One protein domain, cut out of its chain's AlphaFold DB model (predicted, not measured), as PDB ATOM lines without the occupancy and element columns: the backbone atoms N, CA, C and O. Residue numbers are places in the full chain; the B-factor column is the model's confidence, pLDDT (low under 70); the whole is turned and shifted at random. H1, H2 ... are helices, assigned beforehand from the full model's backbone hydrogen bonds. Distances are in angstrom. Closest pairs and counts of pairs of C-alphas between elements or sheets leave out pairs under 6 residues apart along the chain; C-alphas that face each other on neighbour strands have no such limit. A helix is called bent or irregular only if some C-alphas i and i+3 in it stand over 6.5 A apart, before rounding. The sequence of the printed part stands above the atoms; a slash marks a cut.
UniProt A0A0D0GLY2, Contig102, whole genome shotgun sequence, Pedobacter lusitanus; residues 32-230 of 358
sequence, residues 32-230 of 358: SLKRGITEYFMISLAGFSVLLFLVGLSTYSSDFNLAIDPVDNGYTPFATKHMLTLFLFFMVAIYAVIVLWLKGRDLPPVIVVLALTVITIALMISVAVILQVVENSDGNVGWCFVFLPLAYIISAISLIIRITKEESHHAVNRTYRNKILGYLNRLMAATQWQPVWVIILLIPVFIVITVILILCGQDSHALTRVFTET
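AT A GLANCE: This is residues 32 to 230 of the 358 residues of an uncharacterized protein of Pedobacter lusitanus (UniProt A0A0D0GLY2). Two long helices, H3 and H4, form a hairpin, and two more, H1 and H2, are packed slantwise on it, H1 on H4 and H2 across both. Beyond the far end of H4 the chain folds back through the shorter H5, H6 and H7 to H8, which packs on the first part of H2, while residues 32 to 38 stick out. The printed part has 199 residues, with eight named helices and no named strand, class all helix. It is only just compact, close to loose, with a radius of gyration of the C-alphas of 19.7 A, and elongated, spanning 68 by 44 by 27 A.

IN THESE COORDINATES: H1, residues 33 to 59, 39.0 A, begins at C-alpha 33 (35.289, 4.992, -67.434). H2, residues 80 to 103, 34.9 A, is irregular: C-alphas 81 and 84 are 7.4 A apart. H3 is residues 109 to 134, 37.5 A, and H4 residues 142 to 171, 44.6 A. H5 is residues 179 to 190, H6 194 to 200, H7 202 to 215 and H8 222 to 228, ending at C-alpha 228 (42.265, -12.607, -25.319).

HOW THE PARTS SIT: H4 is the hub. H3 and H4, a hairpin, touch at a shallow tilt of 29 degrees, closest at C-alphas 126 and 149, 4.7 A. H1 touches H4, C-alphas 49 and 148 closest at 4.6 A. H2 touches H3, C-alphas 96 and 115 closest at 4.9 A, and H4, C-alphas 97 and 156 closest at 7.1 A. H1 and H2 are apart. H5 only just touches H4, with 3 pairs of C-alphas within 8 A, closest 168 and 189, 5.9 A. H6 only just touches H3, with 3 pairs, closest 120 and 199, 7.4 A. H7 touches H3 about perpendicular, 78 degrees, closest 117 and 202, 5.6 A. H8 touches H2, closest 226 and 82, 5.0 A. Every O i to N i+4 pair is within hydrogen-bond range in H1, H3, H5, H6 and H7, against 17 of 20 in H2, 21 of 26 in H4 and 2 of 3 in H8.

THE WHOLE: The farthest C-alphas, of Asp 69 and Arg 177, are 68.6 A apart. The printed part has no cut, and the link from H1 to H2 is long, 20 residues. Mean pLDDT of the printed part is 80.5; residues 61, 67 to 73, 135 to 141 and 190 to 201 are under 70.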
ATOM      1  N   SER A  32      39.013   2.195 -68.801       71.50
ATOM      2  CA  SER A  32      37.648   2.521 -69.222       71.50
ATOM      3  C   SER A  32      36.840   3.165 -68.088       71.50
ATOM      4  O   SER A  32      36.920   2.738 -66.938       71.50
ATOM      5  N   LEU A  33      36.010   4.163 -68.414       71.56
ATOM      6  CA  LEU A  33      35.289   4.992 -67.434       71.56
ATOM      7  C   LEU A  33      34.513   4.169 -66.388       71.56
ATOM      8  O   LEU A  33      34.606   4.438 -65.193       71.56
ATOM      9  N   LYS A  34      33.786   3.126 -66.819       70.62
ATOM     10  CA  LYS A  34      33.011   2.254 -65.914       70.62
ATOM     11  C   LYS A  34      33.896   1.529 -64.902       70.62
ATOM     12  O   LYS A  34      33.532   1.430 -63.736       70.62
ATOM     13  N   ARG A  35      35.049   1.030 -65.350       70.50
ATOM     14  CA  ARG A  35      36.016   0.348 -64.491       70.50
ATOM     15  C   ARG A  35      36.731   1.358 -63.591       70.50
ATOM     16  O   ARG A  35      36.893   1.093 -62.414       70.50
ATOM     17  N   GLY A  36      37.031   2.552 -64.096       73.25
ATOM     18  CA  GLY A  36      37.582   3.650 -63.302       73.25
ATOM     19  C   GLY A  36      36.721   4.032 -62.095       73.25
ATOM     20  O   GLY A  36      37.224   4.181 -60.984       73.25
ATOM     21  N   ILE A  37      35.405   4.132 -62.301       73.25
ATOM     22  CA  ILE A  37      34.448   4.504 -61.250       73.25
ATOM     23  C   ILE A  37      34.342   3.420 -60.169       73.25
ATOM     24  O   ILE A  37      34.393   3.742 -58.982       73.25
ATOM     25  N   THR A  38      34.208   2.145 -60.552       72.12
ATOM     26  CA  THR A  38      34.092   1.044 -59.575       72.12
ATOM     27  C   THR A  38      35.366   0.883 -58.758       72.12
ATOM     28  O   THR A  38      35.321   0.651 -57.552       72.12
ATOM     29  N   GLU A  39      36.509   1.044 -59.412       73.88
ATOM     30  CA  GLU A  39      37.816   0.968 -58.791       73.88
ATOM     31  C   GLU A  39      38.048   2.090 -57.776       73.88
ATOM     32  O   GLU A  39      38.447   1.824 -56.641       73.88
ATOM     33  N   TYR A  40      37.725   3.327 -58.153       76.75
ATOM     34  CA  TYR A  40      37.798   4.471 -57.253       76.75
ATOM     35  C   TYR A  40      36.860   4.317 -56.047       76.75
ATOM     36  O   TYR A  40      37.278   4.580 -54.923       76.75
ATOM     37  N   PHE A  41      35.628   3.840 -56.257       79.12
ATOM     38  CA  PHE A  41      34.676   3.609 -55.168       79.12
ATOM     39  C   PHE A  41      35.181   2.571 -54.155       79.12
ATOM     40  O   PHE A  41      35.044   2.758 -52.951       79.12
ATOM     41  N   MET A  42      35.810   1.489 -54.619       75.50
ATOM     42  CA  MET A  42      36.395   0.482 -53.726       75.50
ATOM     43  C   MET A  42      37.582   1.039 -52.928       75.50
ATOM     44  O   MET A  42      37.701   0.758 -51.737       75.50
ATOM     45  N   ILE A  43      38.442   1.842 -53.563       77.62
ATOM     46  CA  ILE A  43      39.584   2.484 -52.894       77.62
ATOM     47  C   ILE A  43      39.103   3.511 -51.868       77.62
ATOM     48  O   ILE A  43      39.620   3.543 -50.754       77.62
ATOM     49  N   SER A  44      38.113   4.335 -52.217       78.94
ATOM     50  CA  SER A  44      37.572   5.339 -51.301       78.94
ATOM     51  C   SER A  44      36.863   4.688 -50.115       78.94
ATOM     52  O   SER A  44      37.086   5.110 -48.984       78.94
ATOM     53  N   LEU A  45      36.102   3.610 -50.343       83.12
ATOM     54  CA  LEU A  45      35.482   2.817 -49.282       83.12
ATOM     55  C   LEU A  45      36.530   2.193 -48.349       83.12
ATOM     56  O   LEU A  45      36.370   2.255 -47.132       83.12
ATOM     57  N   ALA A  46      37.608   1.626 -48.898       81.94
ATOM     58  CA  ALA A  46      38.699   1.053 -48.109       81.94
ATOM     59  C   ALA A  46      39.476   2.123 -47.323       81.94
ATOM     60  O   ALA A  46      39.796   1.931 -46.155       81.94
ATOM     61  N   GLY A  47      39.757   3.277 -47.931       82.31
ATOM     62  CA  GLY A  47      40.398   4.394 -47.236       82.31
ATOM     63  C   GLY A  47      39.525   4.933 -46.103       82.31
ATOM     64  O   GLY A  47      40.003   5.148 -44.991       82.31
ATOM     65  N   PHE A  48      38.227   5.083 -46.359       84.62
ATOM     66  CA  PHE A  48      37.263   5.518 -45.358       84.62
ATOM     67  C   PHE A  48      37.130   4.516 -44.203       84.62
ATOM     68  O   PHE A  48      37.095   4.916 -43.040       84.62
ATOM     69  N   SER A  49      37.126   3.214 -44.494       88.38
ATOM     70  CA  SER A  49      37.060   2.185 -43.458       88.38
ATOM     71  C   SER A  49      38.320   2.137 -42.587       88.38
ATOM     72  O   SER A  49      38.201   1.949 -41.377       88.38
ATOM     73  N   VAL A  50      39.507   2.397 -43.154       86.44
ATOM     74  CA  VAL A  50      40.745   2.591 -42.376       86.44
ATOM     75  C   VAL A  50      40.626   3.805 -41.454       86.44
ATOM     76  O   VAL A  50      40.971   3.706 -40.280       86.44
ATOM     77  N   LEU A  51      40.110   4.937 -41.945       85.06
ATOM     78  CA  LEU A  51      39.935   6.136 -41.117       85.06
ATOM     79  C   LEU A  51      38.982   5.881 -39.946       85.06
ATOM     80  O   LEU A  51      39.308   6.240 -38.819       85.06
ATOM     81  N   LEU A  52      37.848   5.214 -40.183       86.12
ATOM     82  CA  LEU A  52      36.933   4.821 -39.108       86.12
ATOM     83  C   LEU A  52      37.604   3.887 -38.099       86.12
ATOM     84  O   LEU A  52      37.454   4.082 -36.896       86.12
ATOM     85  N   PHE A  53      38.391   2.918 -38.565       87.44
ATOM     86  CA  PHE A  53      39.133   2.023 -37.680       87.44
ATOM     87  C   PHE A  53      40.128   2.790 -36.793       87.44
ATOM     88  O   PHE A  53      40.211   2.533 -35.592       87.44
ATOM     89  N   LEU A  54      40.837   3.777 -37.352       85.69
ATOM     90  CA  LEU A  54      41.743   4.653 -36.599       85.69
ATOM     91  C   LEU A  54      40.998   5.543 -35.596       85.69
ATOM     92  O   LEU A  54      41.483   5.736 -34.483       85.69
ATOM     93  N   VAL A  55      39.812   6.044 -35.955       83.88
ATOM     94  CA  VAL A  55      38.940   6.768 -35.015       83.88
ATOM     95  C   VAL A  55      38.549   5.857 -33.851       83.88
ATOM     96  O   VAL A  55      38.680   6.273 -32.703       83.88
ATOM     97  N   GLY A  56      38.173   4.604 -34.120       82.31
ATOM     98  CA  GLY A  56      37.911   3.613 -33.073       82.31
ATOM     99  C   GLY A  56      39.115   3.400 -32.146       82.31
ATOM    100  O   GLY A  56      38.970   3.401 -30.927       82.31
ATOM    101  N   LEU A  57      40.330   3.284 -32.688       83.06
ATOM    102  CA  LEU A  57      41.537   3.150 -31.858       83.06
ATOM    103  C   LEU A  57      41.841   4.406 -31.031       83.06
ATOM    104  O   LEU A  57      42.418   4.307 -29.953       83.06
ATOM    105  N   SER A  58      41.465   5.587 -31.524       80.81
ATOM    106  CA  SER A  58      41.644   6.833 -30.775       80.81
ATOM    107  C   SER A  58      40.679   6.957 -29.592       80.81
ATOM    108  O   SER A  58      41.027   7.585 -28.595       80.81
ATOM    109  N   THR A  59      39.492   6.346 -29.679       74.62
ATOM    110  CA  THR A  59      38.478   6.377 -28.615       74.62
ATOM    111  C   THR A  59      38.675   5.271 -27.580       74.62
ATOM    112  O   THR A  59      38.493   5.513 -26.391       74.62
ATOM    113  N   TYR A  60      39.103   4.080 -28.002       74.94
ATOM    114  CA  TYR A  60      39.432   2.966 -27.112       74.94
ATOM    115  C   TYR A  60      40.951   2.823 -27.012       74.94
ATOM    116  O   TYR A  60      41.549   2.087 -27.792       74.94
ATOM    117  N   SER A  61      41.575   3.536 -26.071       69.94
ATOM    118  CA  SER A  61      43.044   3.599 -25.926       69.94
ATOM    119  C   SER A  61      43.589   2.915 -24.669       69.94
ATOM    120  O   SER A  61      44.802   2.773 -24.516       69.94
ATOM    121  N   SER A  62      42.710   2.498 -23.757       78.31
ATOM    122  CA  SER A  62      43.107   1.994 -22.444       78.31
ATOM    123  C   SER A  62      43.185   0.472 -22.410       78.31
ATOM    124  O   SER A  62      42.226  -0.221 -22.753       78.31
ATOM    125  N   ASP A  63      44.327  -0.043 -21.958       80.75
ATOM    126  CA  ASP A  63      44.528  -1.472 -21.724       80.75
ATOM    127  C   ASP A  63      43.751  -1.969 -20.507       80.75
ATOM    128  O   ASP A  63      43.484  -1.225 -19.562       80.75
ATOM    129  N   PHE A  64      43.504  -3.279 -20.479       76.00
ATOM    130  CA  PHE A  64      42.813  -3.948 -19.375       76.00
ATOM    131  C   PHE A  64      43.476  -3.748 -18.004       76.00
ATOM    132  O   PHE A  64      42.824  -3.973 -17.000       76.00
ATOM    133  N   ASN A  65      44.754  -3.364 -17.932       75.56
ATOM    134  CA  ASN A  65      45.462  -3.157 -16.663       75.56
ATOM    135  C   ASN A  65      45.168  -1.797 -16.010       75.56
ATOM    136  O   ASN A  65      45.544  -1.579 -14.859       75.56
ATOM    137  N   LEU A  66      44.561  -0.861 -16.743       70.56
ATOM    138  CA  LEU A  66      44.310   0.495 -16.268       70.56
ATOM    139  C   LEU A  66      42.888   0.604 -15.732       70.56
ATOM    140  O   LEU A  66      41.940   0.244 -16.415       70.56
ATOM    141  N   ALA A  67      42.726   1.136 -14.521       65.62
ATOM    142  CA  ALA A  67      41.403   1.466 -14.009       65.62
ATOM    143  C   ALA A  67      40.882   2.709 -14.740       65.62
ATOM    144  O   ALA A  67      41.368   3.818 -14.507       65.62
ATOM    145  N   ILE A  68      39.915   2.510 -15.630       65.38
ATOM    146  CA  ILE A  68      39.199   3.585 -16.320       65.38
ATOM    147  C   ILE A  68      37.741   3.611 -15.892       65.38
ATOM    148  O   ILE A  68      37.196   2.627 -15.383       65.38
ATOM    149  N   ASP A  69      37.104   4.749 -16.117       58.16
ATOM    150  CA  ASP A  69      35.657   4.804 -16.087       58.16
ATOM    151  C   ASP A  69      35.074   4.514 -17.476       58.16
ATOM    152  O   ASP A  69      35.476   5.170 -18.438       58.16
ATOM    153  N   PRO A  70      34.138   3.555 -17.580       53.34
ATOM    154  CA  PRO A  70      33.584   3.091 -18.844       53.34
ATOM    155  C   PRO A  70      32.620   4.094 -19.490       53.34
ATOM    156  O   PRO A  70      32.267   3.906 -20.651       53.34
ATOM    157  N   VAL A  71      32.183   5.138 -18.770       53.97
ATOM    158  CA  VAL A  71      31.351   6.214 -19.325       53.97
ATOM    159  C   VAL A  71      32.217   7.201 -20.109       53.97
ATOM    160  O   VAL A  71      31.816   7.633 -21.189       53.97
ATOM    161  N   ASP A  72      33.408   7.515 -19.593       52.28
ATOM    162  CA  ASP A  72      34.343   8.453 -20.222       52.28
ATOM    163  C   ASP A  72      35.293   7.785 -21.238       52.28
ATOM    164  O   ASP A  72      35.602   8.392 -22.263       52.28
ATOM    165  N   ASN A  73      35.764   6.553 -20.989       61.56
ATOM    166  CA  ASN A  73      36.696   5.830 -21.869       61.56
ATOM    167  C   ASN A  73      36.417   4.320 -21.909       61.56
ATOM    168  O   ASN A  73      36.157   3.691 -20.890       61.56
ATOM    169  N   GLY A  74      36.569   3.706 -23.084       70.94
ATOM    170  CA  GLY A  74      36.442   2.258 -23.245       70.94
ATOM    171  C   GLY A  74      37.786   1.521 -23.270       70.94
ATOM    172  O   GLY A  74      38.813   2.068 -23.683       70.94
ATOM    173  N   TYR A  75      37.765   0.242 -22.890       80.94
ATOM    174  CA  TYR A  75      38.918  -0.649 -23.034       80.94
ATOM    175  C   TYR A  75      39.156  -1.033 -24.494       80.94
ATOM    176  O   TYR A  75      38.215  -1.350 -25.221       80.94
ATOM    177  N   THR A  76      40.417  -1.069 -24.916       86.38
ATOM    178  CA  THR A  76      40.814  -1.462 -26.276       86.38
ATOM    179  C   THR A  76      40.309  -2.874 -26.629       86.38
ATOM    180  O   THR A  76      40.554  -3.806 -25.855       86.38
ATOM    181  N   PRO A  77      39.686  -3.090 -27.806       87.38
ATOM    182  CA  PRO A  77      39.300  -4.431 -28.276       87.38
ATOM    183  C   PRO A  77      40.483  -5.333 -28.618       87.38
ATOM    184  O   PRO A  77      40.318  -6.552 -28.708       87.38
ATOM    185  N   PHE A  78      41.665  -4.744 -28.793       90.81
ATOM    186  CA  PHE A  78      42.905  -5.428 -29.136       90.81
ATOM    187  C   PHE A  78      43.980  -5.079 -28.110       90.81
ATOM    188  O   PHE A  78      44.172  -3.905 -27.809       90.81
ATOM    189  N   ALA A  79      44.699  -6.078 -27.598       88.81
ATOM    190  CA  ALA A  79      45.768  -5.852 -26.630       88.81
ATOM    191  C   ALA A  79      46.907  -5.038 -27.268       88.81
ATOM    192  O   ALA A  79      47.506  -5.481 -28.257       88.81
ATOM    193  N   THR A  80      47.246  -3.879 -26.696       86.12
ATOM    194  CA  THR A  80      48.213  -2.931 -27.289       86.12
ATOM    195  C   THR A  80      49.576  -3.576 -27.554       86.12
ATOM    196  O   THR A  80      50.163  -3.389 -28.621       86.12
ATOM    197  N   LYS A  81      50.036  -4.430 -26.630       86.19
ATOM    198  CA  LYS A  81      51.305  -5.172 -26.709       86.19
ATOM    199  C   LYS A  81      51.424  -6.046 -27.961       86.19
ATOM    200  O   LYS A  81      52.515  -6.201 -28.507       86.19
ATOM    201  N   HIS A  82      50.313  -6.619 -28.420       87.75
ATOM    202  CA  HIS A  82      50.272  -7.545 -29.555       87.75
ATOM    203  C   HIS A  82      49.643  -6.928 -30.812       87.75
ATOM    204  O   HIS A  82      49.628  -7.555 -31.873       87.75
ATOM    205  N   MET A  83      49.187  -5.676 -30.728       87.62
ATOM    206  CA  MET A  83      48.493  -4.973 -31.807       87.62
ATOM    207  C   MET A  83      49.346  -4.826 -33.075       87.62
ATOM    208  O   MET A  83      48.814  -4.871 -34.184       87.62
ATOM    209  N   LEU A  84      50.675  -4.734 -32.941       87.62
ATOM    210  CA  LEU A  84      51.592  -4.687 -34.086       87.62
ATOM    211  C   LEU A  84      51.434  -5.906 -35.009       87.62
ATOM    212  O   LEU A  84      51.464  -5.756 -36.228       87.62
ATOM    213  N   THR A  85      51.215  -7.098 -34.446       87.69
ATOM    214  CA  THR A  85      51.005  -8.323 -35.229       87.69
ATOM    215  C   THR A  85      49.739  -8.223 -36.068       87.69
ATOM    216  O   THR A  85      49.773  -8.510 -37.264       87.69
ATOM    217  N   LEU A  86      48.645  -7.743 -35.472       89.06
ATOM    218  CA  LEU A  86      47.382  -7.531 -36.177       89.06
ATOM    219  C   LEU A  86      47.554  -6.530 -37.331       89.06
ATOM    220  O   LEU A  86      47.137  -6.807 -38.457       89.06
ATOM    221  N   PHE A  87      48.234  -5.406 -37.082       88.88
ATOM    222  CA  PHE A  87      48.516  -4.414 -38.118       88.88
ATOM    223  C   PHE A  87      49.382  -4.953 -39.249       88.88
ATOM    224  O   PHE A  87      49.081  -4.686 -40.409       88.88
ATOM    225  N   LEU A  88      50.427  -5.724 -38.946       88.31
ATOM    226  CA  LEU A  88      51.282  -6.316 -39.973       88.31
ATOM    227  C   LEU A  88      50.483  -7.250 -40.887       88.31
ATOM    228  O   LEU A  88      50.602  -7.139 -42.108       88.31
ATOM    229  N   PHE A  89      49.612  -8.099 -40.333       88.00
ATOM    230  CA  PHE A  89      48.740  -8.950 -41.148       88.00
ATOM    231  C   PHE A  89      47.823  -8.130 -42.063       88.00
ATOM    232  O   PHE A  89      47.765  -8.409 -43.261       88.00
ATOM    233  N   PHE A  90      47.159  -7.090 -41.545       89.19
ATOM    234  CA  PHE A  90      46.305  -6.228 -42.367       89.19
ATOM    235  C   PHE A  90      47.087  -5.442 -43.424       89.19
ATOM    236  O   PHE A  90      46.641  -5.354 -44.564       89.19
ATOM    237  N   MET A  91      48.267  -4.911 -43.095       88.56
ATOM    238  CA  MET A  91      49.102  -4.161 -44.038       88.56
ATOM    239  C   MET A  91      49.577  -5.039 -45.197       88.56
ATOM    240  O   MET A  91      49.439  -4.655 -46.360       88.56
ATOM    241  N   VAL A  92      50.086  -6.241 -44.900       89.06
ATOM    242  CA  VAL A  92      50.524  -7.194 -45.933       89.06
ATOM    243  C   VAL A  92      49.326  -7.671 -46.761       89.06
ATOM    244  O   VAL A  92      49.439  -7.811 -47.979       89.06
ATOM    245  N   ALA A  93      48.155  -7.848 -46.146       90.06
ATOM    246  CA  ALA A  93      46.932  -8.234 -46.841       90.06
ATOM    247  C   ALA A  93      46.387  -7.143 -47.772       90.06
ATOM    248  O   ALA A  93      46.067  -7.430 -48.924       90.06
ATOM    249  N   ILE A  94      46.334  -5.888 -47.322       88.12
ATOM    250  CA  ILE A  94      45.940  -4.743 -48.155       88.12
ATOM    251  C   ILE A  94      46.918  -4.595 -49.324       88.12
ATOM    252  O   ILE A  94      46.492  -4.429 -50.467       88.12
ATOM    253  N   TYR A  95      48.222  -4.731 -49.071       88.31
ATOM    254  CA  TYR A  95      49.225  -4.731 -50.134       88.31
ATOM    255  C   TYR A  95      48.990  -5.862 -51.147       88.31
ATOM    256  O   TYR A  95      48.978  -5.609 -52.352       88.31
ATOM    257  N   ALA A  96      48.729  -7.087 -50.682       89.19
ATOM    258  CA  ALA A  96      48.421  -8.230 -51.543       89.19
ATOM    259  C   ALA A  96      47.164  -7.993 -52.400       89.19
ATOM    260  O   ALA A  96      47.183  -8.270 -53.603       89.19
ATOM    261  N   VAL A  97      46.103  -7.422 -51.814       87.81
ATOM    262  CA  VAL A  97      44.877  -7.010 -52.518       87.81
ATOM    263  C   VAL A  97      45.199  -5.991 -53.610       87.81
ATOM    264  O   VAL A  97      44.804  -6.193 -54.756       87.81
ATOM    265  N   ILE A  98      45.952  -4.933 -53.294       84.94
ATOM    266  CA  ILE A  98      46.323  -3.878 -54.252       84.94
ATOM    267  C   ILE A  98      47.152  -4.454 -55.405       84.94
ATOM    268  O   ILE A  98      46.860  -4.194 -56.573       84.94
ATOM    269  N   VAL A  99      48.167  -5.263 -55.096       85.81
ATOM    270  CA  VAL A  99      49.060  -5.871 -56.092       85.81
ATOM    271  C   VAL A  99      48.288  -6.791 -57.039       85.81
ATOM    272  O   VAL A  99      48.423  -6.657 -58.259       85.81
ATOM    273  N   LEU A 100      47.439  -7.674 -56.504       85.50
ATOM    274  CA  LEU A 100      46.607  -8.565 -57.316       85.50
ATOM    275  C   LEU A 100      45.535  -7.819 -58.099       85.50
ATOM    276  O   LEU A 100      45.194  -8.205 -59.212       85.50
ATOM    277  N   TRP A 101      45.004  -6.735 -57.556       82.69
ATOM    278  CA  TRP A 101      44.002  -5.949 -58.249       82.69
ATOM    279  C   TRP A 101      44.589  -5.154 -59.424       82.69
ATOM    280  O   TRP A 101      43.964  -5.101 -60.487       82.69
ATOM    281  N   LEU A 102      45.795  -4.592 -59.258       79.25
ATOM    282  CA  LEU A 102      46.498  -3.824 -60.292       79.25
ATOM    283  C   LEU A 102      47.024  -4.710 -61.421       79.25
ATOM    284  O   LEU A 102      46.839  -4.377 -62.590       79.25
ATOM    285  N   LYS A 103      47.702  -5.807 -61.072       80.44
ATOM    286  CA  LYS A 103      48.433  -6.638 -62.038       80.44
ATOM    287  C   LYS A 103      47.739  -7.958 -62.359       80.44
ATOM    288  O   LYS A 103      48.054  -8.569 -63.371       80.44
ATOM    289  N   GLY A 104      46.798  -8.416 -61.533       76.12
ATOM    290  CA  GLY A 104      46.098  -9.685 -61.746       76.12
ATOM    291  C   GLY A 104      47.073 -10.835 -61.988       76.12
ATOM    292  O   GLY A 104      47.843 -11.202 -61.103       76.12
ATOM    293  N   ARG A 105      47.046 -11.371 -63.212       71.00
ATOM    294  CA  ARG A 105      47.898 -12.478 -63.671       71.00
ATOM    295  C   ARG A 105      49.138 -12.072 -64.456       71.00
ATOM    296  O   ARG A 105      49.912 -12.949 -64.821       71.00
ATOM    297  N   ASP A 106      49.387 -10.779 -64.640       79.50
ATOM    298  CA  ASP A 106      50.685 -10.304 -65.139       79.50
ATOM    299  C   ASP A 106      51.799 -10.518 -64.093       79.50
ATOM    300  O   ASP A 106      52.983 -10.303 -64.349       79.50
ATOM    301  N   LEU A 107      51.422 -10.944 -62.883       83.69
ATOM    302  CA  LEU A 107      52.332 -11.370 -61.833       83.69
ATOM    303  C   LEU A 107      52.826 -12.808 -62.056       83.69
ATOM    304  O   LEU A 107      52.055 -13.678 -62.461       83.69
ATOM    305  N   PRO A 108      54.084 -13.102 -61.680       83.81
ATOM    306  CA  PRO A 108      54.581 -14.466 -61.594       83.81
ATOM    307  C   PRO A 108      53.645 -15.369 -60.765       83.81
ATOM    308  O   PRO A 108      53.199 -14.946 -59.693       83.81
ATOM    309  N   PRO A 109      53.403 -16.631 -61.179       79.69
ATOM    310  CA  PRO A 109      52.455 -17.529 -60.510       79.69
ATOM    311  C   PRO A 109      52.699 -17.704 -59.006       79.69
ATOM    312  O   PRO A 109      51.752 -17.757 -58.226       79.69
ATOM    313  N   VAL A 110      53.965 -17.730 -58.580       77.62
ATOM    314  CA  VAL A 110      54.337 -17.835 -57.158       77.62
ATOM    315  C   VAL A 110      53.851 -16.622 -56.360       77.62
ATOM    316  O   VAL A 110      53.343 -16.782 -55.254       77.62
ATOM    317  N   ILE A 111      53.952 -15.415 -56.929       84.00
ATOM    318  CA  ILE A 111      53.503 -14.178 -56.273       84.00
ATOM    319  C   ILE A 111      51.978 -14.162 -56.166       84.00
ATOM    320  O   ILE A 111      51.452 -13.764 -55.133       84.00
ATOM    321  N   VAL A 112      51.269 -14.640 -57.195       83.25
ATOM    322  CA  VAL A 112      49.803 -14.759 -57.164       83.25
ATOM    323  C   VAL A 112      49.354 -15.697 -56.049       83.25
ATOM    324  O   VAL A 112      48.491 -15.331 -55.255       83.25
ATOM    325  N   VAL A 113      49.966 -16.880 -55.954       81.31
ATOM    326  CA  VAL A 113      49.645 -17.857 -54.905       81.31
ATOM    327  C   VAL A 113      49.951 -17.281 -53.525       81.31
ATOM    328  O   VAL A 113      49.082 -17.311 -52.658       81.31
ATOM    329  N   LEU A 114      51.133 -16.688 -53.326       82.75
ATOM    330  CA  LEU A 114      51.510 -16.086 -52.045       82.75
ATOM    331  C   LEU A 114      50.546 -14.958 -51.651       82.75
ATOM    332  O   LEU A 114      50.058 -14.929 -50.523       82.75
ATOM    333  N   ALA A 115      50.184 -14.079 -52.582       87.25
ATOM    334  CA  ALA A 115      49.222 -13.014 -52.322       87.25
ATOM    335  C   ALA A 115      47.829 -13.568 -51.963       87.25
ATOM    336  O   ALA A 115      47.240 -13.126 -50.979       87.25
ATOM    337  N   LEU A 116      47.329 -14.587 -52.673       84.94
ATOM    338  CA  LEU A 116      46.078 -15.271 -52.315       84.94
ATOM    339  C   LEU A 116      46.151 -15.925 -50.927       84.94
ATOM    340  O   LEU A 116      45.160 -15.918 -50.191       84.94
ATOM    341  N   THR A 117      47.317 -16.455 -50.540       84.00
ATOM    342  CA  THR A 117      47.484 -17.064 -49.214       84.00
ATOM    343  C   THR A 117      47.428 -16.047 -48.081       84.00
ATOM    344  O   THR A 117      46.723 -16.246 -47.095       84.00
ATOM    345  N   VAL A 118      48.090 -14.901 -48.244       87.88
ATOM    346  CA  VAL A 118      47.985 -13.794 -47.287       87.88
ATOM    347  C   VAL A 118      46.539 -13.308 -47.214       87.88
ATOM    348  O   VAL A 118      46.019 -13.093 -46.117       87.88
ATOM    349  N   ILE A 119      45.871 -13.171 -48.367       89.62
ATOM    350  CA  ILE A 119      44.507 -12.644 -48.422       89.62
ATOM    351  C   ILE A 119      43.537 -13.508 -47.611       89.62
ATOM    352  O   ILE A 119      42.711 -12.991 -46.857       89.62
ATOM    353  N   THR A 120      43.643 -14.823 -47.763       86.62
ATOM    354  CA  THR A 120      42.784 -15.801 -47.088       86.62
ATOM    355  C   THR A 120      43.074 -15.903 -45.589       86.62
ATOM    356  O   THR A 120      42.128 -15.961 -44.806       86.62
ATOM    357  N   ILE A 121      44.341 -15.828 -45.160       87.44
ATOM    358  CA  ILE A 121      44.697 -15.733 -43.731       87.44
ATOM    359  C   ILE A 121      44.061 -14.484 -43.106       87.44
ATOM    360  O   ILE A 121      43.382 -14.566 -42.083       87.44
ATOM    361  N   ALA A 122      44.219 -13.324 -43.745       91.38
ATOM    362  CA  ALA A 122      43.644 -12.080 -43.244       91.38
ATOM    363  C   ALA A 122      42.108 -12.052 -43.309       91.38
ATOM    364  O   ALA A 122      41.480 -11.332 -42.534       91.38
ATOM    365  N   LEU A 123      41.480 -12.864 -44.169       91.12
ATOM    366  CA  LEU A 123      40.027 -13.052 -44.181       91.12
ATOM    367  C   LEU A 123      39.566 -13.737 -42.890       91.12
ATOM    368  O   LEU A 123      38.619 -13.263 -42.267       91.12
ATOM    369  N   MET A 124      40.265 -14.786 -42.442       89.56
ATOM    370  CA  MET A 124      39.967 -15.442 -41.161       89.56
ATOM    371  C   MET A 124      40.159 -14.482 -39.979       89.56
ATOM    372  O   MET A 124      39.295 -14.394 -39.109       89.56
ATOM    373  N   ILE A 125      41.248 -13.705 -39.983       92.00
ATOM    374  CA  ILE A 125      41.506 -12.680 -38.958       92.00
ATOM    375  C   ILE A 125      40.401 -11.611 -38.967       92.00
ATOM    376  O   ILE A 125      39.928 -11.215 -37.908       92.00
ATOM    377  N   SER A 126      39.939 -11.179 -40.142       93.38
ATOM    378  CA  SER A 126      38.854 -10.196 -40.275       93.38
ATOM    379  C   SER A 126      37.539 -10.693 -39.673       93.38
ATOM    380  O   SER A 126      36.848  -9.925 -39.012       93.38
ATOM    381  N   VAL A 127      37.210 -11.977 -39.848       93.06
ATOM    382  CA  VAL A 127      36.046 -12.593 -39.189       93.06
ATOM    383  C   VAL A 127      36.218 -12.577 -37.669       93.06
ATOM    384  O   VAL A 127      35.297 -12.168 -36.966       93.06
ATOM    385  N   ALA A 128      37.397 -12.942 -37.157       92.94
ATOM    386  CA  ALA A 128      37.684 -12.890 -35.722       92.94
ATOM    387  C   ALA A 128      37.579 -11.462 -35.152       92.94
ATOM    388  O   ALA A 128      37.018 -11.275 -34.078       92.94
ATOM    389  N   VAL A 129      38.045 -10.448 -35.890       92.69
ATOM    390  CA  VAL A 129      37.905  -9.029 -35.517       92.69
ATOM    391  C   VAL A 129      36.437  -8.611 -35.431       92.69
ATOM    392  O   VAL A 129      36.058  -7.923 -34.487       92.69
ATOM    393  N   ILE A 130      35.598  -9.026 -36.384       92.00
ATOM    394  CA  ILE A 130      34.162  -8.724 -36.341       92.00
ATOM    395  C   ILE A 130      33.532  -9.370 -35.104       92.00
ATOM    396  O   ILE A 130      32.870  -8.679 -34.337       92.00
ATOM    397  N   LEU A 131      33.788 -10.659 -34.867       91.19
ATOM    398  CA  LEU A 131      33.260 -11.364 -33.695       91.19
ATOM    399  C   LEU A 131      33.717 -10.723 -32.378       91.19
ATOM    400  O   LEU A 131      32.899 -10.552 -31.482       91.19
ATOM    401  N   GLN A 132      34.983 -10.298 -32.291       90.25
ATOM    402  CA  GLN A 132      35.532  -9.612 -31.119       90.25
ATOM    403  C   GLN A 132      34.711  -8.375 -30.734       90.25
ATOM    404  O   GLN A 132      34.498  -8.123 -29.550       90.25
ATOM    405  N   VAL A 133      34.275  -7.601 -31.729       88.56
ATOM    406  CA  VAL A 133      33.696  -6.266 -31.535       88.56
ATOM    407  C   VAL A 133      32.165  -6.282 -31.465       88.56
ATOM    408  O   VAL A 133      31.586  -5.416 -30.817       88.56
ATOM    409  N   VAL A 134      31.498  -7.249 -32.104       81.31
ATOM    410  CA  VAL A 134      30.031  -7.249 -32.285       81.31
ATOM    411  C   VAL A 134      29.239  -7.303 -30.973       81.31
ATOM    412  O   VAL A 134      28.189  -6.673 -30.894       81.31
ATOM    413  N   GLU A 135      29.711  -8.015 -29.947       67.44
ATOM    414  CA  GLU A 135      28.946  -8.168 -28.698       67.44
ATOM    415  C   GLU A 135      29.002  -6.943 -27.778       67.44
ATOM    416  O   GLU A 135      28.027  -6.653 -27.087       67.44
ATOM    417  N   ASN A 136      30.094  -6.175 -27.794       62.56
ATOM    418  CA  ASN A 136      30.311  -5.091 -26.834       62.56
ATOM    419  C   ASN A 136      29.747  -3.749 -27.344       62.56
ATOM    420  O   ASN A 136      30.456  -2.754 -27.520       62.56
ATOM    421  N   SER A 137      28.447  -3.759 -27.644       49.97
ATOM    422  CA  SER A 137      27.706  -2.649 -28.263       49.97
ATOM    423  C   SER A 137      27.301  -1.523 -27.299       49.97
ATOM    424  O   SER A 137      26.682  -0.551 -27.728       49.97
ATOM    425  N   ASP A 138      27.716  -1.594 -26.031       49.28
ATOM    426  CA  ASP A 138      27.421  -0.569 -25.018       49.28
ATOM    427  C   ASP A 138      28.207   0.742 -25.236       49.28
ATOM    428  O   ASP A 138      27.837   1.796 -24.717       49.28
ATOM    429  N   GLY A 139      29.277   0.715 -26.040       53.69
ATOM    430  CA  GLY A 139      30.059   1.902 -26.387       53.69
ATOM    431  C   GLY A 139      29.674   2.515 -27.738       53.69
ATOM    432  O   GLY A 139      29.719   1.856 -28.777       53.69
ATOM    433  N   ASN A 140      29.399   3.824 -27.741       60.12
ATOM    434  CA  ASN A 140      28.902   4.619 -28.880       60.12
ATOM    435  C   ASN A 140      29.764   4.587 -30.166       60.12
ATOM    436  O   ASN A 140      29.345   5.136 -31.183       60.12
ATOM    437  N   VAL A 141      30.972   4.004 -30.144       69.94
ATOM    438  CA  VAL A 141      31.956   4.062 -31.248       69.94
ATOM    439  C   VAL A 141      32.522   2.677 -31.624       69.94
ATOM    440  O   VAL A 141      33.300   2.568 -32.568       69.94
ATOM    441  N   GLY A 142      32.119   1.590 -30.950       72.62
ATOM    442  CA  GLY A 142      32.629   0.234 -31.231       72.62
ATOM    443  C   GLY A 142      32.348  -0.244 -32.664       72.62
ATOM    444  O   GLY A 142      33.179  -0.901 -33.291       72.62
ATOM    445  N   TRP A 143      31.227   0.194 -33.244       80.75
ATOM    446  CA  TRP A 143      30.837  -0.079 -34.632       80.75
ATOM    447  C   TRP A 143      31.874   0.399 -35.670       80.75
ATOM    448  O   TRP A 143      31.944  -0.159 -36.766       80.75
ATOM    449  N   CYS A 144      32.734   1.370 -35.334       85.50
ATOM    450  CA  CYS A 144      33.788   1.850 -36.230       85.50
ATOM    451  C   CYS A 144      34.809   0.763 -36.605       85.50
ATOM    452  O   CYS A 144      35.324   0.776 -37.725       85.50
ATOM    453  N   PHE A 145      35.068  -0.214 -35.727       87.44
ATOM    454  CA  PHE A 145      36.020  -1.291 -36.013       87.44
ATOM    455  C   PHE A 145      35.497  -2.324 -37.020       87.44
ATOM    456  O   PHE A 145      36.289  -3.098 -37.552       87.44
ATOM    457  N   VAL A 146      34.192  -2.338 -37.317       89.81
ATOM    458  CA  VAL A 146      33.566  -3.340 -38.199       89.81
ATOM    459  C   VAL A 146      33.777  -3.021 -39.684       89.81
ATOM    460  O   VAL A 146      33.882  -3.933 -40.503       89.81
ATOM    461  N   PHE A 147      33.887  -1.745 -40.068       89.62
ATOM    462  CA  PHE A 147      33.928  -1.375 -41.491       89.62
ATOM    463  C   PHE A 147      35.180  -1.858 -42.213       89.62
ATOM    464  O   PHE A 147      35.084  -2.278 -43.363       89.62
ATOM    465  N   LEU A 148      36.349  -1.787 -41.571       90.69
ATOM    466  CA  LEU A 148      37.605  -2.227 -42.177       90.69
ATOM    467  C   LEU A 148      37.600  -3.730 -42.506       90.69
ATOM    468  O   LEU A 148      37.778  -4.060 -43.681       90.69
ATOM    469  N   PRO A 149      37.353  -4.645 -41.545       92.88
ATOM    470  CA  PRO A 149      37.296  -6.074 -41.833       92.88
ATOM    471  C   PRO A 149      36.153  -6.420 -42.794       92.88
ATOM    472  O   PRO A 149      36.329  -7.289 -43.641       92.88
ATOM    473  N   LEU A 150      35.014  -5.720 -42.745       91.81
ATOM    474  CA  LEU A 150      33.900  -5.965 -43.666       91.81
ATOM    475  C   LEU A 150      34.240  -5.557 -45.107       91.81
ATOM    476  O   LEU A 150      34.059  -6.351 -46.033       91.81
ATOM    477  N   ALA A 151      34.790  -4.356 -45.309       90.38
ATOM    478  CA  ALA A 151      35.262  -3.903 -46.618       90.38
ATOM    479  C   ALA A 151      36.355  -4.838 -47.161       90.38
ATOM    480  O   ALA A 151      36.340  -5.210 -48.339       90.38
ATOM    481  N   TYR A 152      37.260  -5.275 -46.280       91.62
ATOM    482  CA  TYR A 152      38.289  -6.243 -46.614       91.62
ATOM    483  C   TYR A 152      37.688  -7.582 -47.067       91.62
ATOM    484  O   TYR A 152      38.021  -8.035 -48.159       91.62
ATOM    485  N   ILE A 153      36.757  -8.179 -46.313       91.75
ATOM    486  CA  ILE A 153      36.099  -9.453 -46.660       91.75
ATOM    487  C   ILE A 153      35.439  -9.378 -48.042       91.75
ATOM    488  O   ILE A 153      35.649 -10.269 -48.867       91.75
ATOM    489  N   ILE A 154      34.700  -8.303 -48.331       89.56
ATOM    490  CA  ILE A 154      34.053  -8.114 -49.640       89.56
ATOM    491  C   ILE A 154      35.106  -8.067 -50.757       89.56
ATOM    492  O   ILE A 154      34.970  -8.753 -51.774       89.56
ATOM    493  N   SER A 155      36.177  -7.289 -50.566       87.94
ATOM    494  CA  SER A 155      37.255  -7.169 -51.555       87.94
ATOM    495  C   SER A 155      38.020  -8.484 -51.763       87.94
ATOM    496  O   SER A 155      38.286  -8.866 -52.904       87.94
ATOM    497  N   ALA A 156      38.300  -9.213 -50.680       89.50
ATOM    498  CA  ALA A 156      39.003 -10.486 -50.684       89.50
ATOM    499  C   ALA A 156      38.196 -11.563 -51.416       89.50
ATOM    500  O   ALA A 156      38.720 -12.200 -52.329       89.50
ATOM    501  N   ILE A 157      36.909 -11.726 -51.087       87.19
ATOM    502  CA  ILE A 157      36.026 -12.700 -51.746       87.19
ATOM    503  C   ILE A 157      35.894 -12.379 -53.239       87.19
ATOM    504  O   ILE A 157      36.040 -13.271 -54.076       87.19
ATOM    505  N   SER A 158      35.685 -11.105 -53.589       85.25
ATOM    506  CA  SER A 158      35.591 -10.660 -54.986       85.25
ATOM    507  C   SER A 158      36.859 -10.991 -55.786       85.25
ATOM    508  O   SER A 158      36.778 -11.548 -56.885       85.25
ATOM    509  N   LEU A 159      38.042 -10.726 -55.218       86.12
ATOM    510  CA  LEU A 159      39.323 -11.045 -55.852       86.12
ATOM    511  C   LEU A 159      39.564 -12.548 -55.978       86.12
ATOM    512  O   LEU A 159      39.973 -13.000 -57.047       86.12
ATOM    513  N   ILE A 160      39.287 -13.322 -54.925       84.81
ATOM    514  CA  ILE A 160      39.449 -14.780 -54.941       84.81
ATOM    515  C   ILE A 160      38.565 -15.388 -56.031       84.81
ATOM    516  O   ILE A 160      39.063 -16.159 -56.850       84.81
ATOM    517  N   ILE A 161      37.282 -15.011 -56.100       80.81
ATOM    518  CA  ILE A 161      36.359 -15.508 -57.131       80.81
ATOM    519  C   ILE A 161      36.859 -15.129 -58.528       80.81
ATOM    520  O   ILE A 161      36.902 -15.981 -59.417       80.81
ATOM    521  N   ARG A 162      37.269 -13.868 -58.725       84.44
ATOM    522  CA  ARG A 162      37.772 -13.385 -60.016       84.44
ATOM    523  C   ARG A 162      39.003 -14.167 -60.476       84.44
ATOM    524  O   ARG A 162      38.997 -14.685 -61.588       84.44
ATOM    525  N   ILE A 163      40.031 -14.277 -59.632       83.25
ATOM    526  CA  ILE A 163      41.291 -14.950 -59.981       83.25
ATOM    527  C   ILE A 163      41.064 -16.448 -60.189       83.25
ATOM    528  O   ILE A 163      41.585 -17.017 -61.142       83.25
ATOM    529  N   THR A 164      40.242 -17.081 -59.352       78.19
ATOM    530  CA  THR A 164      39.937 -18.515 -59.471       78.19
ATOM    531  C   THR A 164      39.195 -18.818 -60.774       78.19
ATOM    532  O   THR A 164      39.527 -19.776 -61.467       78.19
ATOM    533  N   LYS A 165      38.233 -17.970 -61.161       78.00
ATOM    534  CA  LYS A 165      37.524 -18.101 -62.441       78.00
ATOM    535  C   LYS A 165      38.461 -17.880 -63.630       78.00
ATOM    536  O   LYS A 165      38.398 -18.609 -64.613       78.00
ATOM    537  N   GLU A 166      39.338 -16.887 -63.542       79.38
ATOM    538  CA  GLU A 166      40.357 -16.638 -64.558       79.38
ATOM    539  C   GLU A 166      41.344 -17.821 -64.685       79.38
ATOM    540  O   GLU A 166      41.683 -18.218 -65.799       79.38
ATOM    541  N   GLU A 167      41.777 -18.439 -63.583       76.88
ATOM    542  CA  GLU A 167      42.675 -19.603 -63.616       76.88
ATOM    543  C   GLU A 167      41.982 -20.876 -64.113       76.88
ATOM    544  O   GLU A 167      42.584 -21.615 -64.891       76.88
ATOM    545  N   SER A 168      40.721 -21.122 -63.746       72.12
ATOM    546  CA  SER A 168      39.995 -22.320 -64.188       72.12
ATOM    547  C   SER A 168      39.834 -22.365 -65.710       72.12
ATOM    548  O   SER A 168      40.078 -23.406 -66.320       72.12
ATOM    549  N   HIS A 169      39.548 -21.225 -66.350       74.06
ATOM    550  CA  HIS A 169      39.489 -21.120 -67.812       74.06
ATOM    551  C   HIS A 169      40.821 -21.471 -68.494       74.06
ATOM    552  O   HIS A 169      40.825 -22.059 -69.573       74.06
ATOM    553  N   HIS A 170      41.956 -21.140 -67.879       74.19
ATOM    554  CA  HIS A 170      43.274 -21.418 -68.456       74.19
ATOM    555  C   HIS A 170      43.792 -22.814 -68.108       74.19
ATOM    556  O   HIS A 170      44.513 -23.409 -68.907       74.19
ATOM    557  N   ALA A 171      43.410 -23.358 -66.952       73.62
ATOM    558  CA  ALA A 171      43.775 -24.703 -66.524       73.62
ATOM    559  C   ALA A 171      43.266 -25.779 -67.495       73.62
ATOM    560  O   ALA A 171      43.963 -26.769 -67.714       73.62
ATOM    561  N   VAL A 172      42.105 -25.554 -68.129       72.94
ATOM    562  CA  VAL A 172      41.538 -26.432 -69.172       72.94
ATOM    563  C   VAL A 172      42.461 -26.547 -70.390       72.94
ATOM    564  O   VAL A 172      42.579 -27.621 -70.972       72.94
ATOM    565  N   ASN A 173      43.172 -25.472 -70.738       76.06
ATOM    566  CA  ASN A 173      44.025 -25.417 -71.927       76.06
ATOM    567  C   ASN A 173      45.483 -25.838 -71.657       76.06
ATOM    568  O   ASN A 173      46.277 -25.926 -72.593       76.06
ATOM    569  N   ARG A 174      45.873 -26.085 -70.395       77.94
ATOM    570  CA  ARG A 174      47.249 -26.468 -70.038       77.94
ATOM    571  C   ARG A 174      47.467 -27.973 -70.182       77.94
ATOM    572  O   ARG A 174      46.818 -28.780 -69.517       77.94
ATOM    573  N   THR A 175      48.467 -28.349 -70.974       76.81
ATOM    574  CA  THR A 175      48.957 -29.726 -71.081       76.81
ATOM    575  C   THR A 175      50.276 -29.876 -70.323       76.81
ATOM    576  O   THR A 175      51.187 -29.061 -70.447       76.81
ATOM    577  N   TYR A 176      50.381 -30.917 -69.494       81.19
ATOM    578  CA  TYR A 176      51.581 -31.191 -68.697       81.19
ATOM    579  C   TYR A 176      52.281 -32.437 -69.224       81.19
ATOM    580  O   TYR A 176      51.650 -33.473 -69.424       81.19
ATOM    581  N   ARG A 177      53.608 -32.359 -69.385       81.06
ATOM    582  CA  ARG A 177      54.437 -33.508 -69.783       81.06
ATOM    583  C   ARG A 177      54.481 -34.595 -68.700       81.06
ATOM    584  O   ARG A 177      54.559 -35.778 -69.015       81.06
ATOM    585  N   ASN A 178      54.430 -34.205 -67.425       90.56
ATOM    586  CA  ASN A 178      54.419 -35.133 -66.294       90.56
ATOM    587  C   ASN A 178      52.987 -35.615 -65.999       90.56
ATOM    588  O   ASN A 178      52.076 -34.805 -65.810       90.56
ATOM    589  N   LYS A 179      52.810 -36.938 -65.897       86.12
ATOM    590  CA  LYS A 179      51.524 -37.593 -65.615       86.12
ATOM    591  C   LYS A 179      50.911 -37.161 -64.278       86.12
ATOM    592  O   LYS A 179      49.698 -36.982 -64.217       86.12
ATOM    593  N   ILE A 180      51.729 -36.950 -63.242       87.56
ATOM    594  CA  ILE A 180      51.267 -36.530 -61.907       87.56
ATOM    595  C   ILE A 180      50.717 -35.104 -61.965       87.56
ATOM    596  O   ILE A 180      49.593 -34.860 -61.535       87.56
ATOM    597  N   LEU A 181      51.458 -34.170 -62.571       82.56
ATOM    598  CA  LEU A 181      50.980 -32.795 -62.753       82.56
ATOM    599  C   LEU A 181      49.725 -32.739 -63.632       82.56
ATOM    600  O   LEU A 181      48.797 -31.999 -63.325       82.56
ATOM    601  N   GLY A 182      49.656 -33.560 -64.684       83.50
ATOM    602  CA  GLY A 182      48.457 -33.673 -65.512       83.50
ATOM    603  C   GLY A 182      47.248 -34.237 -64.755       83.50
ATOM    604  O   GLY A 182      46.114 -33.847 -65.023       83.50
ATOM    605  N   TYR A 183      47.461 -35.142 -63.798       83.06
ATOM    606  CA  TYR A 183      46.411 -35.620 -62.898       83.06
ATOM    607  C   TYR A 183      45.953 -34.519 -61.932       83.06
ATOM    608  O   TYR A 183      44.761 -34.225 -61.887       83.06
ATOM    609  N   LEU A 184      46.885 -33.847 -61.246       81.38
ATOM    610  CA  LEU A 184      46.579 -32.751 -60.318       81.38
ATOM    611  C   LEU A 184      45.858 -31.587 -61.008       81.38
ATOM    612  O   LEU A 184      44.892 -31.061 -60.467       81.38
ATOM    613  N   ASN A 185      46.270 -31.215 -62.223       81.94
ATOM    614  CA  ASN A 185      45.601 -30.169 -62.993       81.94
ATOM    615  C   ASN A 185      44.171 -30.562 -63.373       81.94
ATOM    616  O   ASN A 185      43.276 -29.733 -63.275       81.94
ATOM    617  N   ARG A 186      43.933 -31.823 -63.766       79.56
ATOM    618  CA  ARG A 186      42.575 -32.319 -64.050       79.56
ATOM    619  C   ARG A 186      41.713 -32.360 -62.795       79.56
ATOM    620  O   ARG A 186      40.556 -31.966 -62.860       79.56
ATOM    621  N   LEU A 187      42.280 -32.776 -61.665       77.81
ATOM    622  CA  LEU A 187      41.593 -32.781 -60.377       77.81
ATOM    623  C   LEU A 187      41.217 -31.354 -59.960       77.81
ATOM    624  O   LEU A 187      40.059 -31.092 -59.656       77.81
ATOM    625  N   MET A 188      42.148 -30.402 -60.042       71.94
ATOM    626  CA  MET A 188      41.854 -28.995 -59.762       71.94
ATOM    627  C   MET A 188      40.838 -28.413 -60.751       71.94
ATOM    628  O   MET A 188      39.907 -27.748 -60.317       71.94
ATOM    629  N   ALA A 189      40.956 -28.688 -62.054       72.19
ATOM    630  CA  ALA A 189      40.059 -28.153 -63.083       72.19
ATOM    631  C   ALA A 189      38.631 -28.728 -63.018       72.19
ATOM    632  O   ALA A 189      37.682 -28.014 -63.328       72.19
ATOM    633  N   ALA A 190      38.467 -29.989 -62.608       67.69
ATOM    634  CA  ALA A 190      37.164 -30.648 -62.515       67.69
ATOM    635  C   ALA A 190      36.365 -30.252 -61.263       67.69
ATOM    636  O   ALA A 190      35.152 -30.450 -61.212       67.69
ATOM    637  N   THR A 191      37.027 -29.703 -60.241       66.00
ATOM    638  CA  THR A 191      36.410 -29.506 -58.928       66.00
ATOM    639  C   THR A 191      35.995 -28.046 -58.728       66.00
ATOM    640  O   THR A 191      36.830 -27.150 -58.765       66.00
ATOM    641  N   GLN A 192      34.721 -27.788 -58.410       65.25
ATOM    642  CA  GLN A 192      34.246 -26.449 -57.995       65.25
ATOM    643  C   GLN A 192      34.796 -26.007 -56.619       65.25
ATOM    644  O   GLN A 192      34.685 -24.848 -56.234       65.25
ATOM    645  N   TRP A 193      35.436 -26.927 -55.893       63.03
ATOM    646  CA  TRP A 193      35.993 -26.758 -54.547       63.03
ATOM    647  C   TRP A 193      37.446 -26.253 -54.546       63.03
ATOM    648  O   TRP A 193      38.137 -26.368 -53.535       63.03
ATOM    649  N   GLN A 194      37.927 -25.683 -55.657       66.31
ATOM    650  CA  GLN A 194      39.247 -25.037 -55.752       66.31
ATOM    651  C   GLN A 194      39.574 -24.124 -54.549       66.31
ATOM    652  O   GLN A 194      40.684 -24.239 -54.028       66.31
ATOM    653  N   PRO A 195      38.640 -23.299 -54.019       64.44
ATOM    654  CA  PRO A 195      38.923 -22.455 -52.855       64.44
ATOM    655  C   PRO A 195      39.279 -23.239 -51.581       64.44
ATOM    656  O   PRO A 195      40.071 -22.763 -50.775       64.44
ATOM    657  N   VAL A 196      38.744 -24.450 -51.395       65.88
ATOM    658  CA  VAL A 196      38.995 -25.268 -50.193       65.88
ATOM    659  C   VAL A 196      40.393 -25.883 -50.219       65.88
ATOM    660  O   VAL A 196      41.084 -25.900 -49.203       65.88
ATOM    661  N   TRP A 197      40.861 -26.320 -51.389       68.12
ATOM    662  CA  TRP A 197      42.233 -26.808 -51.547       68.12
ATOM    663  C   TRP A 197      43.269 -25.712 -51.310       68.12
ATOM    664  O   TRP A 197      44.313 -25.980 -50.715       68.12
ATOM    665  N   VAL A 198      42.956 -24.472 -51.703       67.12
ATOM    666  CA  VAL A 198      43.785 -23.304 -51.378       67.12
ATOM    667  C   VAL A 198      43.913 -23.149 -49.866       67.12
ATOM    668  O   VAL A 198      45.033 -22.955 -49.412       67.12
ATOM    669  N   ILE A 199      42.826 -23.328 -49.095       65.62
ATOM    670  CA  ILE A 199      42.826 -23.224 -47.623       65.62
ATOM    671  C   ILE A 199      43.790 -24.220 -46.965       65.62
ATOM    672  O   ILE A 199      44.557 -23.839 -46.084       65.62
ATOM    673  N   ILE A 200      43.804 -25.481 -47.405       69.31
ATOM    674  CA  ILE A 200      44.722 -26.502 -46.859       69.31
ATOM    675  C   ILE A 200      46.186 -26.111 -47.120       69.31
ATOM    676  O   ILE A 200      47.050 -26.271 -46.257       69.31
ATOM    677  N   LEU A 201      46.458 -25.537 -48.292       69.19
ATOM    678  CA  LEU A 201      47.789 -25.086 -48.701       69.19
ATOM    679  C   LEU A 201      48.240 -23.784 -48.004       69.19
ATOM    680  O   LEU A 201      49.390 -23.381 -48.171       69.19
ATOM    681  N   LEU A 202      47.382 -23.147 -47.192       73.88
ATOM    682  CA  LEU A 202      47.721 -21.948 -46.404       73.88
ATOM    683  C   LEU A 202      48.580 -22.243 -45.184       73.88
ATOM    684  O   LEU A 202      49.337 -21.373 -44.753       73.88
ATOM    685  N   ILE A 203      48.454 -23.444 -44.618       74.06
ATOM    686  CA  ILE A 203      49.068 -23.794 -43.332       74.06
ATOM    687  C   ILE A 203      50.591 -23.547 -43.338       74.06
ATOM    688  O   ILE A 203      51.073 -22.883 -42.419       74.06
ATOM    689  N   PRO A 204      51.365 -23.966 -44.362       78.69
ATOM    690  CA  PRO A 204      52.806 -23.714 -44.395       78.69
ATOM    691  C   PRO A 204      53.156 -22.223 -44.443       78.69
ATOM    692  O   PRO A 204      54.081 -21.789 -43.764       78.69
ATOM    693  N   VAL A 205      52.410 -21.424 -45.213       75.38
ATOM    694  CA  VAL A 205      52.669 -19.979 -45.336       75.38
ATOM    695  C   VAL A 205      52.371 -19.265 -44.022       75.38
ATOM    696  O   VAL A 205      53.162 -18.433 -43.583       75.38
ATOM    697  N   PHE A 206      51.267 -19.626 -43.366       79.75
ATOM    698  CA  PHE A 206      50.933 -19.110 -42.044       79.75
ATOM    699  C   PHE A 206      52.050 -19.400 -41.033       79.75
ATOM    700  O   PHE A 206      52.485 -18.486 -40.338       79.75
ATOM    701  N   ILE A 207      52.574 -20.635 -41.014       81.31
ATOM    702  CA  ILE A 207      53.701 -21.029 -40.153       81.31
ATOM    703  C   ILE A 207      54.957 -20.200 -40.460       81.31
ATOM    704  O   ILE A 207      55.628 -19.741 -39.542       81.31
ATOM    705  N   VAL A 208      55.289 -19.971 -41.733       83.81
ATOM    706  CA  VAL A 208      56.468 -19.162 -42.094       83.81
ATOM    707  C   VAL A 208      56.326 -17.722 -41.590       83.81
ATOM    708  O   VAL A 208      57.267 -17.187 -41.007       83.81
ATOM    709  N   ILE A 209      55.154 -17.101 -41.765       80.56
ATOM    710  CA  ILE A 209      54.910 -15.728 -41.295       80.56
ATOM    711  C   ILE A 209      55.014 -15.652 -39.767       80.56
ATOM    712  O   ILE A 209      55.657 -14.740 -39.247       80.56
ATOM    713  N   THR A 210      54.429 -16.606 -39.035       81.06
ATOM    714  CA  THR A 210      54.509 -16.613 -37.567       81.06
ATOM    715  C   THR A 210      55.934 -16.839 -37.072       81.06
ATOM    716  O   THR A 210      56.363 -16.137 -36.161       81.06
ATOM    717  N   VAL A 211      56.707 -17.729 -37.705       84.00
ATOM    718  CA  VAL A 211      58.132 -17.927 -37.385       84.00
ATOM    719  C   VAL A 211      58.931 -16.640 -37.590       84.00
ATOM    720  O   VAL A 211      59.709 -16.273 -36.714       84.00
ATOM    721  N   ILE A 212      58.718 -15.917 -38.696       85.19
ATOM    722  CA  ILE A 212      59.389 -14.629 -38.943       85.19
ATOM    723  C   ILE A 212      59.049 -13.617 -37.842       85.19
ATOM    724  O   ILE A 212      59.945 -12.961 -37.318       85.19
ATOM    725  N   LEU A 213      57.775 -13.507 -37.455       82.94
ATOM    726  CA  LEU A 213      57.357 -12.600 -36.384       82.94
ATOM    727  C   LEU A 213      58.023 -12.958 -35.046       82.94
ATOM    728  O   LEU A 213      58.511 -12.063 -34.356       82.94
ATOM    729  N   ILE A 214      58.093 -14.249 -34.709       83.19
ATOM    730  CA  ILE A 214      58.755 -14.738 -33.491       83.19
ATOM    731  C   ILE A 214      60.250 -14.400 -33.508       83.19
ATOM    732  O   ILE A 214      60.776 -13.910 -32.511       83.19
ATOM    733  N   LEU A 215      60.932 -14.593 -34.642       86.56
ATOM    734  CA  LEU A 215      62.345 -14.220 -34.803       86.56
ATOM    735  C   LEU A 215      62.572 -12.707 -34.648       86.56
ATOM    736  O   LEU A 215      63.606 -12.295 -34.131       86.56
ATOM    737  N   CYS A 216      61.593 -11.885 -35.029       85.94
ATOM    738  CA  CYS A 216      61.585 -10.439 -34.793       85.94
ATOM    739  C   CYS A 216      61.201 -10.045 -33.350       85.94
ATOM    740  O   CYS A 216      61.056  -8.856 -33.064       85.94
ATOM    741  N   GLY A 217      61.023 -11.010 -32.442       82.88
ATOM    742  CA  GLY A 217      60.757 -10.779 -31.022       82.88
ATOM    743  C   GLY A 217      59.278 -10.723 -30.625       82.88
ATOM    744  O   GLY A 217      58.976 -10.323 -29.501       82.88
ATOM    745  N   GLN A 218      58.342 -11.103 -31.506       83.25
ATOM    746  CA  GLN A 218      56.936 -11.286 -31.115       83.25
ATOM    747  C   GLN A 218      56.741 -12.566 -30.289       83.25
ATOM    748  O   GLN A 218      57.437 -13.563 -30.461       83.25
ATOM    749  N   ASP A 219      55.740 -12.547 -29.409       79.00
ATOM    750  CA  ASP A 219      55.320 -13.725 -28.643       79.00
ATOM    751  C   ASP A 219      54.760 -14.813 -29.581       79.00
ATOM    752  O   ASP A 219      54.049 -14.507 -30.543       79.00
ATOM    753  N   SER A 220      55.031 -16.090 -29.291       82.38
ATOM    754  CA  SER A 220      54.561 -17.225 -30.106       82.38
ATOM    755  C   SER A 220      53.037 -17.328 -30.196       82.38
ATOM    756  O   SER A 220      52.509 -17.930 -31.130       82.38
ATOM    757  N   HIS A 221      52.324 -16.718 -29.250       85.00
ATOM    758  CA  HIS A 221      50.871 -16.654 -29.184       85.00
ATOM    759  C   HIS A 221      50.338 -15.231 -29.398       85.00
ATOM    760  O   HIS A 221      49.192 -14.952 -29.055       85.00
ATOM    761  N   ALA A 222      51.125 -14.323 -29.987       86.00
ATOM    762  CA  ALA A 222      50.725 -12.927 -30.177       86.00
ATOM    763  C   ALA A 222      49.376 -12.774 -30.906       86.00
ATOM    764  O   ALA A 222      48.559 -11.946 -30.510       86.00
ATOM    765  N   LEU A 223      49.111 -13.595 -31.931       85.62
ATOM    766  CA  LEU A 223      47.869 -13.511 -32.708       85.62
ATOM    767  C   LEU A 223      46.626 -13.913 -31.905       85.62
ATOM    768  O   LEU A 223      45.552 -13.398 -32.177       85.62
ATOM    769  N   THR A 224      46.735 -14.816 -30.932       87.81
ATOM    770  CA  THR A 224      45.595 -15.165 -30.069       87.81
ATOM    771  C   THR A 224      45.494 -14.201 -28.894       87.81
ATOM    772  O   THR A 224      44.408 -13.709 -28.592       87.81
ATOM    773  N   ARG A 225      46.633 -13.843 -28.287       87.69
ATOM    774  CA  ARG A 225      46.706 -12.903 -27.159       87.69
ATOM    775  C   ARG A 225      46.224 -11.502 -27.501       87.69
ATOM    776  O   ARG A 225      45.675 -10.844 -26.626       87.69
ATOM    777  N   VAL A 226      46.334 -11.063 -28.757       91.06
ATOM    778  CA  VAL A 226      45.769  -9.770 -29.179       91.06
ATOM    779  C   VAL A 226      44.254  -9.689 -28.950       91.06
ATOM    780  O   VAL A 226      43.755  -8.605 -28.673       91.06
ATOM    781  N   PHE A 227      43.537 -10.817 -29.008       91.50
ATOM    782  CA  PHE A 227      42.094 -10.879 -28.760       91.50
ATOM    783  C   PHE A 227      41.755 -11.245 -27.311       91.50
ATOM    784  O   PHE A 227      40.748 -10.769 -26.793       91.50
ATOM    785  N   THR A 228      42.578 -12.073 -26.655       89.06
ATOM    786  CA  THR A 228      42.265 -12.607 -25.319       89.06
ATOM    787  C   THR A 228      42.805 -11.773 -24.163       89.06
ATOM    788  O   THR A 228      42.195 -11.753 -23.094       89.06
ATOM    789  N   GLU A 229      43.907 -11.038 -24.346       87.00
ATOM    790  CA  GLU A 229      44.456 -10.113 -23.341       87.00
ATOM    791  C   GLU A 229      43.724  -8.762 -23.343       87.00
ATOM    792  O   GLU A 229      44.327  -7.694 -23.315       87.00
ATOM    793  N   THR A 230      42.399  -8.819 -23.391       85.62
ATOM    794  CA  THR A 230      41.493  -7.670 -23.332       85.62
ATOM    795  C   THR A 230      40.370  -7.957 -22.344       85.62
ATOM    796  O   THR A 230      40.285  -9.057 -21.789       85.62
TER     797      THR A 230